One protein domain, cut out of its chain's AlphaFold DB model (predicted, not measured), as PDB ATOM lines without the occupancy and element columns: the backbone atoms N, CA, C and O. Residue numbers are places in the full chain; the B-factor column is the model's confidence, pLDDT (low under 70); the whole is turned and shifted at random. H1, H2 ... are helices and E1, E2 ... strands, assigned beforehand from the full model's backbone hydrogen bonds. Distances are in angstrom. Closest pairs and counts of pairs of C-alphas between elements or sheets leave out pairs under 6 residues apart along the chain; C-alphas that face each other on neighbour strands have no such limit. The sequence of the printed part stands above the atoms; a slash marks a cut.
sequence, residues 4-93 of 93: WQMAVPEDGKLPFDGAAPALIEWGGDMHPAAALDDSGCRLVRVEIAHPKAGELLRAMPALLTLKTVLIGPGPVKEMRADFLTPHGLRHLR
ATOM      1  N   TRP A   4     173.393 176.706 192.236       94.25
ATOM      2  CA  TRP A   4     174.089 175.432 192.317       94.25
ATOM      3  C   TRP A   4     173.250 174.411 193.073       94.25
ATOM      4  O   TRP A   4     172.331 174.761 193.817       94.25
ATOM      5  N   GLN A   5     173.586 173.145 192.863       95.31
ATOM      6  CA  GLN A   5     173.053 172.005 193.594       95.31
ATOM      7  C   GLN A   5     174.211 171.210 194.186       95.31
ATOM      8  O   GLN A   5     175.310 171.194 193.637       95.31
ATOM      9  N   MET A   6     173.976 170.559 195.319       94.81
ATOM     10  CA  MET A   6     174.971 169.721 195.980       94.81
ATOM     11  C   MET A   6     174.319 168.424 196.425       94.81
ATOM     12  O   MET A   6     173.217 168.433 196.974       94.81
ATOM     13  N   ALA A   7     175.009 167.313 196.192       93.25
ATOM     14  CA  ALA A   7     174.591 166.020 196.698       93.25
ATOM     15  C   ALA A   7     174.888 165.957 198.200       93.25
ATOM     16  O   ALA A   7     176.049 166.001 198.614       93.25
ATOM     17  N   VAL A   8     173.832 165.847 199.005       92.19
ATOM     18  CA  VAL A   8     173.920 165.719 200.461       92.19
ATOM     19  C   VAL A   8     173.294 164.381 200.861       92.19
ATOM     20  O   VAL A   8     172.130 164.148 200.530       92.19
ATOM     21  N   PRO A   9     174.042 163.484 201.529       92.06
ATOM     22  CA  PRO A   9     173.484 162.257 202.092       92.06
ATOM     23  C   PRO A   9     172.345 162.548 203.077       92.06
ATOM     24  O   PRO A   9     172.362 163.576 203.751       92.06
ATOM     25  N   GLU A  10     171.374 161.638 203.195       93.62
ATOM     26  CA  GLU A  10     170.203 161.808 204.076       93.62
ATOM     27  C   GLU A  10     170.595 162.015 205.548       93.62
ATOM     28  O   GLU A  10     169.970 162.793 206.264       93.62
ATOM     29  N   ASP A  11     171.679 161.375 205.988       94.19
ATOM     30  CA  ASP A  11     172.227 161.518 207.338       94.19
ATOM     31  C   ASP A  11     173.152 162.743 207.510       94.19
ATOM     32  O   ASP A  11     173.690 162.967 208.598       94.19
ATOM     33  N   GLY A  12     173.353 163.527 206.446       92.75
ATOM     34  CA  GLY A  12     174.217 164.705 206.410       92.75
ATOM     35  C   GLY A  12     175.714 164.406 206.532       92.75
ATOM     36  O   GLY A  12     176.500 165.341 206.697       92.75
ATOM     37  N   LYS A  13     176.137 163.137 206.472       93.25
ATOM     38  CA  LYS A  13     177.533 162.729 206.669       93.25
ATOM     39  C   LYS A  13     178.127 162.206 205.376       93.25
ATOM     40  O   LYS A  13     177.605 161.296 204.744       93.25
ATOM     41  N   LEU A  14     179.278 162.757 204.998       94.50
ATOM     42  CA  LEU A  14     179.994 162.259 203.832       94.50
ATOM     43  C   LEU A  14     180.484 160.818 204.065       94.50
ATOM     44  O   LEU A  14     181.012 160.522 205.144       94.50
ATOM     45  N   PRO A  15     180.354 159.928 203.062       95.44
ATOM     46  CA  PRO A  15     180.850 158.561 203.157       95.44
ATOM     47  C   PRO A  15     182.354 158.485 203.462       95.44
ATOM     48  O   PRO A  15     183.109 159.432 203.227       95.44
ATOM     49  N   PHE A  16     182.796 157.312 203.925       96.94
ATOM     50  CA  PHE A  16     184.205 157.019 204.226       96.94
ATOM     51  C   PHE A  16     184.820 157.996 205.236       96.94
ATOM     52  O   PHE A  16     185.868 158.581 204.981       96.94
ATOM     53  N   ASP A  17     184.136 158.226 206.358       96.38
ATOM     54  CA  ASP A  17     184.609 159.120 207.423       96.38
ATOM     55  C   ASP A  17     184.904 160.553 206.924       96.38
ATOM     56  O   ASP A  17     185.779 161.253 207.439       96.38
ATOM     57  N   GLY A  18     184.185 160.987 205.880       95.12
ATOM     58  CA  GLY A  18     184.392 162.267 205.206       95.12
ATOM     59  C   GLY A  18     185.495 162.289 204.144       95.12
ATOM     60  O   GLY A  18     185.856 163.365 203.677       95.12
ATOM     61  N   ALA A  19     186.048 161.137 203.756       96.44
ATOM     62  CA  ALA A  19     187.056 161.035 202.699       96.44
ATOM     63  C   ALA A  19     186.463 161.087 201.281       96.44
ATOM     64  O   ALA A  19     187.171 161.457 200.343       96.44
ATOM     65  N   ALA A  20     185.189 160.719 201.099       95.06
ATOM     66  CA  ALA A  20     184.518 160.919 199.818       95.06
ATOM     67  C   ALA A  20     184.195 162.407 199.608       95.06
ATOM     68  O   ALA A  20     183.632 163.033 200.510       95.06
ATOM     69  N   PRO A  21     184.502 162.986 198.435       94.12
ATOM     70  CA  PRO A  21     184.111 164.355 198.143       94.12
ATOM     71  C   PRO A  21     182.593 164.475 198.012       94.12
ATOM     72  O   PRO A  21     181.923 163.605 197.454       94.12
ATOM     73  N   ALA A  22     182.068 165.612 198.458       93.56
ATOM     74  CA  ALA A  22     180.744 166.039 198.049       93.56
ATOM     75  C   ALA A  22     180.744 166.411 196.559       93.56
ATOM     76  O   ALA A  22     181.726 166.951 196.044       93.56
ATOM     77  N   LEU A  23     179.627 166.157 195.880       93.69
ATOM     78  CA  LEU A  23     179.438 166.554 194.488       93.69
ATOM     79  C   LEU A  23     178.639 167.852 194.434       93.69
ATOM     80  O   LEU A  23     177.621 167.980 195.113       93.69
ATOM     81  N   ILE A  24     179.106 168.791 193.617       94.81
ATOM     82  CA  ILE A  24     178.454 170.070 193.349       94.81
ATOM     83  C   ILE A  24     178.244 170.217 191.842       94.81
ATOM     84  O   ILE A  24     179.127 169.878 191.053       94.81
ATOM     85  N   GLU A  25     177.086 170.734 191.456       93.88
ATOM     86  CA  GLU A  25     176.749 171.105 190.086       93.88
ATOM     87  C   GLU A  25     176.424 172.599 190.040       93.88
ATOM     88  O   GLU A  25     175.560 173.086 190.772       93.88
ATOM     89  N   TRP A  26     177.131 173.335 189.186       93.62
ATOM     90  CA  TRP A  26     176.856 174.746 188.935       93.62
ATOM     91  C   TRP A  26     175.771 174.877 187.868       93.62
ATOM     92  O   TRP A  26     175.853 174.254 186.814       93.62
ATOM     93  N   GLY A  27     174.757 175.694 188.140       91.69
ATOM     94  CA  GLY A  27     173.661 175.955 187.214       91.69
ATOM     95  C   GLY A  27     173.900 177.202 186.362       91.69
ATOM     96  O   GLY A  27     174.204 178.275 186.885       91.69
ATOM     97  N   GLY A  28     173.647 177.090 185.056       88.19
ATOM     98  CA  GLY A  28     173.854 178.171 184.083       88.19
ATOM     99  C   GLY A  28     175.329 178.392 183.730       88.19
ATOM    100  O   GLY A  28     176.184 177.586 184.075       88.19
ATOM    101  N   ASP A  29     175.624 179.502 183.050       85.88
ATOM    102  CA  ASP A  29     176.958 179.737 182.467       85.88
ATOM    103  C   ASP A  29     177.953 180.417 183.427       85.88
ATOM    104  O   ASP A  29     179.146 180.512 183.135       85.88
ATOM    105  N   MET A  30     177.489 180.922 184.578       88.06
ATOM    106  CA  MET A  30     178.355 181.622 185.531       88.06
ATOM    107  C   MET A  30     178.958 180.669 186.563       88.06
ATOM    108  O   MET A  30     178.275 180.213 187.477       88.06
ATOM    109  N   HIS A  31     180.273 180.467 186.485       90.69
ATOM    110  CA  HIS A  31     181.045 179.771 187.513       90.69
ATOM    111  C   HIS A  31     181.713 180.788 188.459       90.69
ATOM    112  O   HIS A  31     182.422 181.677 187.978       90.69
ATOM    113  N   PRO A  32     181.562 180.687 189.796       90.19
ATOM    114  CA  PRO A  32     182.054 181.717 190.720       90.19
ATOM    115  C   PRO A  32     183.569 181.898 190.676       90.19
ATOM    116  O   PRO A  32     184.040 183.011 190.865       90.19
ATOM    117  N   ALA A  33     184.330 180.850 190.344       90.81
ATOM    118  CA  ALA A  33     185.782 180.964 190.177       90.81
ATOM    119  C   ALA A  33     186.211 182.042 189.162       90.81
ATOM    120  O   ALA A  33     187.306 182.569 189.299       90.81
ATOM    121  N   ALA A  34     185.369 182.398 188.183       89.44
ATOM    122  CA  ALA A  34     185.673 183.463 187.224       89.44
ATOM    123  C   ALA A  34     185.554 184.882 187.815       89.44
ATOM    124  O   ALA A  34     186.045 185.830 187.211       89.44
ATOM    125  N   ALA A  35     184.891 185.033 188.964       91.06
ATOM    126  CA  ALA A  35     184.676 186.313 189.638       91.06
ATOM    127  C   ALA A  35     185.460 186.450 190.955       91.06
ATOM    128  O   ALA A  35     185.371 187.489 191.602       91.06
ATOM    129  N   LEU A  36     186.181 185.407 191.379       91.88
ATOM    130  CA  LEU A  36     187.017 185.454 192.576       91.88
ATOM    131  C   LEU A  36     188.361 186.110 192.256       91.88
ATOM    132  O   LEU A  36     188.992 185.773 191.253       91.88
ATOM    133  N   ASP A  37     188.817 186.990 193.145       95.44
ATOM    134  CA  ASP A  37     190.163 187.552 193.065       95.44
ATOM    135  C   ASP A  37     191.219 186.443 193.191       95.44
ATOM    136  O   ASP A  37     191.126 185.547 194.037       95.44
ATOM    137  N   ASP A  38     192.256 186.508 192.353       94.62
ATOM    138  CA  ASP A  38     193.364 185.558 192.409       94.62
ATOM    139  C   ASP A  38     194.336 185.918 193.542       94.62
ATOM    140  O   ASP A  38     195.182 186.801 193.409       94.62
ATOM    141  N   SER A  39     194.268 185.172 194.646       94.81
ATOM    142  CA  SER A  39     195.188 185.319 195.785       94.81
ATOM    143  C   SER A  39     196.612 184.794 195.525       94.81
ATOM    144  O   SER A  39     197.431 184.752 196.445       94.81
ATOM    145  N   GLY A  40     196.922 184.313 194.317       96.75
ATOM    146  CA  GLY A  40     198.223 183.731 193.970       96.75
ATOM    147  C   GLY A  40     198.468 182.340 194.571       96.75
ATOM    148  O   GLY A  40     199.589 181.834 194.538       96.75
ATOM    149  N   CYS A  41     197.429 181.708 195.123       96.44
ATOM    150  CA  CYS A  41     197.497 180.359 195.676       96.44
ATOM    151  C   CYS A  41     197.190 179.312 194.599       96.44
ATOM    152  O   CYS A  41     196.262 179.476 193.805       96.44
ATOM    153  N   ARG A  42     197.940 178.209 194.575       97.00
ATOM    154  CA  ARG A  42     197.722 177.079 193.662       97.00
ATOM    155  C   ARG A  42     197.737 175.773 194.442       97.00
ATOM    156  O   ARG A  42     198.711 175.482 195.134       97.00
ATOM    157  N   LEU A  43     196.668 174.989 194.317       97.00
ATOM    158  CA  LEU A  43     196.629 173.626 194.837       97.00
ATOM    159  C   LEU A  43     197.646 172.779 194.067       97.00
ATOM    160  O   LEU A  43     197.570 172.669 192.846       97.00
ATOM    161  N   VAL A  44     198.587 172.181 194.790       97.75
ATOM    162  CA  VAL A  44     199.577 171.257 194.229       97.75
ATOM    163  C   VAL A  44     199.050 169.837 194.313       97.75
ATOM    164  O   VAL A  44     199.112 169.089 193.338       97.75
ATOM    165  N   ARG A  45     198.541 169.454 195.490       97.88
ATOM    166  CA  ARG A  45     198.134 168.080 195.758       97.88
ATOM    167  C   ARG A  45     197.168 167.990 196.928       97.88
ATOM    168  O   ARG A  45     197.312 168.732 197.894       97.88
ATOM    169  N   VAL A  46     196.244 167.044 196.852       98.00
ATOM    170  CA  VAL A  46     195.473 166.515 197.975       98.00
ATOM    171  C   VAL A  46     195.841 165.047 198.133       98.00
ATOM    172  O   VAL A  46     195.813 164.293 197.164       98.00
ATOM    173  N   GLU A  47     196.195 164.641 199.343       98.06
ATOM    174  CA  GLU A  47     196.451 163.251 199.705       98.06
ATOM    175  C   GLU A  47     195.417 162.805 200.731       98.06
ATOM    176  O   GLU A  47     195.179 163.505 201.715       98.06
ATOM    177  N   ILE A  48     194.828 161.636 200.512       98.06
ATOM    178  CA  ILE A  48     193.874 161.017 201.423       98.06
ATOM    179  C   ILE A  48     194.364 159.605 201.729       98.06
ATOM    180  O   ILE A  48     194.512 158.781 200.824       98.06
ATOM    181  N   ALA A  49     194.593 159.323 203.007       98.31
ATOM    182  CA  ALA A  49     194.840 157.974 203.498       98.31
ATOM    183  C   ALA A  49     193.567 157.449 204.169       98.31
ATOM    184  O   ALA A  49     192.926 158.181 204.922       98.31
ATOM    185  N   HIS A  50     193.165 156.210 203.880       98.62
ATOM    186  CA  HIS A  50     191.952 155.631 204.465       98.62
ATOM    187  C   HIS A  50     192.022 154.094 204.553       98.62
ATOM    188  O   HIS A  50     192.497 153.467 203.599       98.62
ATOM    189  N   PRO A  51     191.474 153.448 205.607       98.56
ATOM    190  CA  PRO A  51     191.447 151.980 205.718       98.56
ATOM    191  C   PRO A  51     190.734 151.295 204.549       98.56
ATOM    192  O   PRO A  51     191.109 150.211 204.111       98.56
ATOM    193  N   LYS A  52     189.718 151.970 204.004       98.50
ATOM    194  CA  LYS A  52     188.895 151.521 202.871       98.50
ATOM    195  C   LYS A  52     189.196 152.253 201.555       98.50
ATOM    196  O   LYS A  52     188.307 152.406 200.725       98.50
ATOM    197  N   ALA A  53     190.421 152.740 201.352       98.25
ATOM    198  CA  ALA A  53     190.793 153.519 200.161       98.25
ATOM    199  C   ALA A  53     190.433 152.832 198.828       98.25
ATOM    200  O   ALA A  53     189.946 153.476 197.902       98.25
ATOM    201  N   GLY A  54     190.603 151.509 198.742       98.19
ATOM    202  CA  GLY A  54     190.210 150.746 197.554       98.19
ATOM    203  C   GLY A  54     188.696 150.718 197.312       98.19
ATOM    204  O   GLY A  54     188.265 150.751 196.164       98.19
ATOM    205  N   GLU A  55     187.877 150.676 198.368       98.44
ATOM    206  CA  GLU A  55     186.414 150.785 198.246       98.44
ATOM    207  C   GLU A  55     186.001 152.197 197.822       98.44
ATOM    208  O   GLU A  55     185.159 152.330 196.938       98.44
ATOM    209  N   LEU A  56     186.641 153.231 198.380       97.94
ATOM    210  CA  LEU A  56     186.418 154.626 197.995       97.94
ATOM    211  C   LEU A  56     186.691 154.842 196.500       97.94
ATOM    212  O   LEU A  56     185.849 155.380 195.785       97.94
ATOM    213  N   LEU A  57     187.831 154.360 196.000       97.88
ATOM    214  CA  LEU A  57     188.187 154.471 194.583       97.88
ATOM    215  C   LEU A  57     187.261 153.664 193.665       97.88
ATOM    216  O   LEU A  57     186.992 154.096 192.548       97.88
ATOM    217  N   ARG A  58     186.736 152.518 194.120       98.06
ATOM    218  CA  ARG A  58     185.717 151.768 193.365       98.06
ATOM    219  C   ARG A  58     184.372 152.489 193.325       98.06
ATOM    220  O   ARG A  58     183.711 152.448 192.295       98.06
ATOM    221  N   ALA A  59     183.973 153.132 194.421       96.12
ATOM    222  CA  ALA A  59     182.741 153.913 194.489       96.12
ATOM    223  C   ALA A  59     182.834 155.210 193.665       96.12
ATOM    224  O   ALA A  59     181.830 155.670 193.127       96.12
ATOM    225  N   MET A  60     184.035 155.789 193.550       95.12
ATOM    226  CA  MET A  60     184.283 157.056 192.857       95.12
ATOM    227  C   MET A  60     185.490 156.957 191.906       95.12
ATOM    228  O   MET A  60     186.527 157.587 192.139       95.12
ATOM    229  N   PRO A  61     185.372 156.205 190.798       96.31
ATOM    230  CA  PRO A  61     186.495 155.940 189.895       96.31
ATOM    231  C   PRO A  61     187.037 157.200 189.207       96.31
ATOM    232  O   PRO A  61     188.210 157.236 188.844       96.31
ATOM    233  N   ALA A  62     186.230 158.260 189.082       95.00
ATOM    234  CA  ALA A  62     186.665 159.552 188.546       95.00
ATOM    235  C   ALA A  62     187.825 160.179 189.345       95.00
ATOM    236  O   ALA A  62     188.598 160.960 188.802       95.00
ATOM    237  N   LEU A  63     188.012 159.812 190.618       95.44
ATOM    238  CA  LEU A  63     189.137 160.309 191.417       95.44
ATOM    239  C   LEU A  63     190.492 159.834 190.882       95.44
ATOM    240  O   LEU A  63     191.479 160.547 191.024       95.44
ATOM    241  N   LEU A  64     190.534 158.694 190.187       95.75
ATOM    242  CA  LEU A  64     191.751 158.192 189.541       95.75
ATOM    243  C   LEU A  64     192.201 159.060 188.360       95.75
ATOM    244  O   LEU A  64     193.359 158.987 187.956       95.75
ATOM    245  N   THR A  65     191.310 159.878 187.789       96.19
ATOM    246  CA  THR A  65     191.654 160.751 186.658       96.19
ATOM    247  C   THR A  65     192.226 162.096 187.109       96.19
ATOM    248  O   THR A  65     192.760 162.847 186.290       96.19
ATOM    249  N   LEU A  66     192.125 162.426 188.400       95.62
ATOM    250  CA  LEU A  66     192.587 163.693 188.958       95.62
ATOM    251  C   LEU A  66     194.065 163.598 189.345       95.62
ATOM    252  O   LEU A  66     194.418 163.062 190.387       95.62
ATOM    253  N   LYS A  67     194.947 164.195 188.538       94.75
ATOM    254  CA  LYS A  67     196.406 164.182 188.784       94.75
ATOM    255  C   LYS A  67     196.822 164.813 190.119       94.75
ATOM    256  O   LYS A  67     197.898 164.519 190.625       94.75
ATOM    257  N   THR A  68     195.996 165.706 190.658       96.44
ATOM    258  CA  THR A  68     196.246 166.423 191.912       96.44
ATOM    259  C   THR A  68     195.699 165.696 193.137       96.44
ATOM    260  O   THR A  68     195.953 166.154 194.245       96.44
ATOM    261  N   VAL A  69     194.971 164.585 192.983       97.38
ATOM    262  CA  VAL A  69     194.357 163.851 194.095       97.38
ATOM    263  C   VAL A  69     194.979 162.465 194.187       97.38
ATOM    264  O   VAL A  69     194.911 161.676 193.251       97.38
ATOM    265  N   LEU A  70     195.576 162.158 195.334       97.31
ATOM    266  CA  LEU A  70     196.103 160.837 195.648       97.31
ATOM    267  C   LEU A  70     195.279 160.219 196.766       97.31
ATOM    268  O   LEU A  70     195.093 160.824 197.819       97.31
ATOM    269  N   ILE A  71     194.817 158.993 196.546       98.06
ATOM    270  CA  ILE A  71     194.068 158.222 197.535       98.06
ATOM    271  C   ILE A  71     194.796 156.901 197.732       98.06
ATOM    272  O   ILE A  71     195.025 156.167 196.771       98.06
ATOM    273  N   GLY A  72     195.174 156.611 198.972       97.81
ATOM    274  CA  GLY A  72     195.971 155.440 199.320       97.81
ATOM    275  C   GLY A  72     195.533 154.786 200.630       97.81
ATOM    276  O   GLY A  72     194.773 155.375 201.403       97.81
ATOM    277  N   PRO A  73     195.978 153.546 200.889       98.12
ATOM    278  CA  PRO A  73     195.673 152.860 202.136       98.12
ATOM    279  C   PRO A  73     196.338 153.563 203.328       98.12
ATOM    280  O   PRO A  73     197.462 154.050 203.229       98.12
ATOM    281  N   GLY A  74     195.655 153.563 204.470       97.81
ATOM    282  CA  GLY A  74     196.178 154.046 205.748       97.81
ATOM    283  C   GLY A  74     195.427 153.416 206.923       97.81
ATOM    284  O   GLY A  74     194.304 152.948 206.733       97.81
ATOM    285  N   PRO A  75     196.019 153.366 208.128       97.38
ATOM    286  CA  PRO A  75     195.389 152.740 209.294       97.38
ATOM    287  C   PRO A  75     194.184 153.529 209.829       97.38
ATOM    288  O   PRO A  75     193.321 152.952 210.483       97.38
ATOM    289  N   VAL A  76     194.111 154.830 209.537       97.62
ATOM    290  CA  VAL A  76     193.006 155.738 209.876       97.62
ATOM    291  C   VAL A  76     192.775 156.722 208.729       97.62
ATOM    292  O   VAL A  76     193.607 156.829 207.825       97.62
ATOM    293  N   LYS A  77     191.639 157.431 208.752       97.56
ATOM    294  CA  LYS A  77     191.374 158.530 207.818       97.56
ATOM    295  C   LYS A  77     192.337 159.685 208.099       97.56
ATOM    296  O   LYS A  77     192.295 160.266 209.180       97.56
ATOM    297  N   GLU A  78     193.110 160.089 207.102       97.75
ATOM    298  CA  GLU A  78     193.940 161.300 207.123       97.75
ATOM    299  C   GLU A  78     193.793 162.056 205.806       97.75
ATOM    300  O   GLU A  78     193.585 161.453 204.753       97.75
ATOM    301  N   MET A  79     193.890 163.382 205.866       97.31
ATOM    302  CA  MET A  79     193.862 164.236 204.688       97.31
ATOM    303  C   MET A  79     194.974 165.266 204.795       97.31
ATOM    304  O   MET A  79     195.236 165.803 205.867       97.31
ATOM    305  N   ARG A  80     195.625 165.544 203.674       97.69
ATOM    306  CA  ARG A  80     196.611 166.609 203.551       97.69
ATOM    307  C   ARG A  80     196.388 167.349 202.250       97.69
ATOM    308  O   ARG A  80     196.084 166.727 201.237       97.69
ATOM    309  N   ALA A  81     196.622 168.653 202.258       98.19
ATOM    310  CA  ALA A  81     196.705 169.439 201.042       98.19
ATOM    311  C   ALA A  81     197.974 170.295 201.016       98.19
ATOM    312  O   ALA A  81     198.370 170.892 202.019       98.19
ATOM    313  N   ASP A  82     198.605 170.346 199.848       98.25
ATOM    314  CA  ASP A  82     199.804 171.126 199.572       98.25
ATOM    315  C   ASP A  82     199.439 172.292 198.642       98.25
ATOM    316  O   ASP A  82     198.817 172.087 197.596       98.25
ATOM    317  N   PHE A  83     199.855 173.509 198.995       98.25
ATOM    318  CA  PHE A  83     199.586 174.724 198.223       98.25
ATOM    319  C   PHE A  83     200.867 175.508 197.966       98.25
ATOM    320  O   PHE A  83     201.622 175.793 198.897       98.25
ATOM    321  N   LEU A  84     201.088 175.924 196.721       98.31
ATOM    322  CA  LEU A  84     202.013 177.017 196.434       98.31
ATOM    323  C   LEU A  84     201.305 178.331 196.745       98.31
ATOM    324  O   LEU A  84     200.189 178.556 196.283       98.31
ATOM    325  N   THR A  85     201.954 179.180 197.533       98.12
ATOM    326  CA  THR A  85     201.468 180.517 197.891       98.12
ATOM    327  C   THR A  85     202.522 181.562 197.515       98.12
ATOM    328  O   THR A  85     203.689 181.192 197.325       98.12
ATOM    329  N   PRO A  86     202.187 182.865 197.506       98.19
ATOM    330  CA  PRO A  86     203.178 183.933 197.337       98.19
ATOM    331  C   PRO A  86     204.322 183.898 198.367       98.19
ATOM    332  O   PRO A  86     205.383 184.472 198.144       98.19
ATOM    333  N   HIS A  87     204.134 183.192 199.485       97.25
ATOM    334  CA  HIS A  87     205.117 183.040 200.558       97.25
ATOM    335  C   HIS A  87     205.761 181.641 200.595       97.25
ATOM    336  O   HIS A  87     206.294 181.224 201.630       97.25
ATOM    337  N   GLY A  88     205.688 180.891 199.491       97.81
ATOM    338  CA  GLY A  88     206.239 179.544 199.347       97.81
ATOM    339  C   GLY A  88     205.224 178.425 199.594       97.81
ATOM    340  O   GLY A  88     204.017 178.658 199.689       97.81
ATOM    341  N   LEU A  89     205.718 177.188 199.681       98.06
ATOM    342  CA  LEU A  89     204.893 175.995 199.885       98.06
ATOM    343  C   LEU A  89     204.248 176.003 201.283       98.06
ATOM    344  O   LEU A  89     204.889 176.358 202.276       98.06
ATOM    345  N   ARG A  90     202.970 175.631 201.360       98.06
ATOM    346  CA  ARG A  90     202.202 175.467 202.600       98.06
ATOM    347  C   ARG A  90     201.518 174.108 202.616       98.06
ATOM    348  O   ARG A  90     201.126 173.595 201.571       98.06
ATOM    349  N   HIS A  91     201.378 173.551 203.813       96.69
ATOM    350  CA  HIS A  91     200.768 172.249 204.055       96.69
ATOM    351  C   HIS A  91     199.621 172.411 205.048       96.69
ATOM    352  O   HIS A  91     199.809 173.022 206.098       96.69
ATOM    353  N   LEU A  92     198.460 171.851 204.719       95.69
ATOM    354  CA  LEU A  92     197.306 171.728 205.607       95.69
ATOM    355  C   LEU A  92     197.071 170.246 205.900       95.69
ATOM    356  O   LEU A  92     197.224 169.423 204.995       95.69
ATOM    357  N   ARG A  93     196.740 169.917 207.148       90.62
ATOM    358  CA  ARG A  93     196.406 168.573 207.632       90.62
ATOM    359  C   ARG A  93     195.258 168.663 208.624       90.62
ATOM    360  O   ARG A  93     195.224 169.692 209.335       90.62
TER     361      ARG A  93
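This is residues 4 to 93 of the 93 residues of the protein "VOC family protein" of Rhodobacteraceae bacterium (UniProt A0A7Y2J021). The model is an open, loosely built frame: a four-stranded sheet, E4, E3, E5 and E6, makes one side, and the small two-stranded hairpin E1 and E2 lies well away from it across a largely empty middle. The short helices H1 and H2 pack at the E4 edge of the larger sheet, residues 7 to 23 loop from E1 inward toward H1 and back to E2, and on the far side the link from E2 to E3 stands free at residues 32 to 38. The printed part has 90 residues with two named helices and six named strands, in the order E1 E2 E3 H1 H2 E4 E5 E6; the class is mixed, helices and strands. The larger sheet, in the order E4, E3, E5, E6, is mixed, and the smaller one is antiparallel. The whole is loose, with a radius of gyration of the C-alphas of 15.2 A and spans of 37 by 35 by 24 A.

E1 covers residues 4 to 6, beginning at C-alpha 4 at (174.089, 175.432, 192.317), and E2 residues 24 to 27. E3, residues 42 to 50, is the longest strand at 24.7 A and begins at C-alpha 42 at (197.722, 177.079, 193.662). H1 is residues 53 to 59, 9.9 A long, and H2 is residues 61 to 65. E4 follows at residues 69 to 73, 13.7 A, then E5 at residues 78 to 85, 22.6 A. E6, residues 88 to 92, is 13.4 A long and ends at C-alpha 92 at (197.306, 171.728, 205.607).

In the larger sheet E3 and E5 are antiparallel at 171 degrees, with N 47 and O 80 within hydrogen-bond range at 2.8 A. On the other side of E3, the edge strand E4 is parallel to it at 19 degrees, with N 70 and O 46 at 2.8 A. E5 and the edge strand E6 form a hairpin at 159 degrees, with N 83 and O 90 at 2.9 A. E3, H1, H2 and E4 make a strand-helix-strand unit, two parallel neighbour strands with helices between, and its crossover is right-handed. H1 is on this sheet but only grazes it, with residues 53 to 57; its closest C-alphas to E4 are those of Ala 53 and Pro 73, 5.3 A apart. H2 is only just on it, with 5 pairs of C-alphas within 10 A, and only grazes it with residues 63 to 64. H1 and H2 are close but not clearly touching, the closest C-alphas being those of Leu 57 and Leu 63, 6.7 A apart. In H1 every O i to N i+4 pair is within hydrogen-bond range; in H2 0 of 1 is, beside 2 of 2 O i to N i+3 pairs. E1 and E2 form a hairpin, antiparallel at 159 degrees, with N 5 and O 25 at 2.9 A. E1 is apart from E3, and so is E2.

The two C-alphas farthest apart, those of Asp 29 and Pro 75, are 42.3 A apart. The printed part has no cut. The links E1 to E2, 17 residues, and E2 to E3, 14 residues, are long; the others are tight. The mean pLDDT of the printed part is 95.6, and no printed residue is under 70.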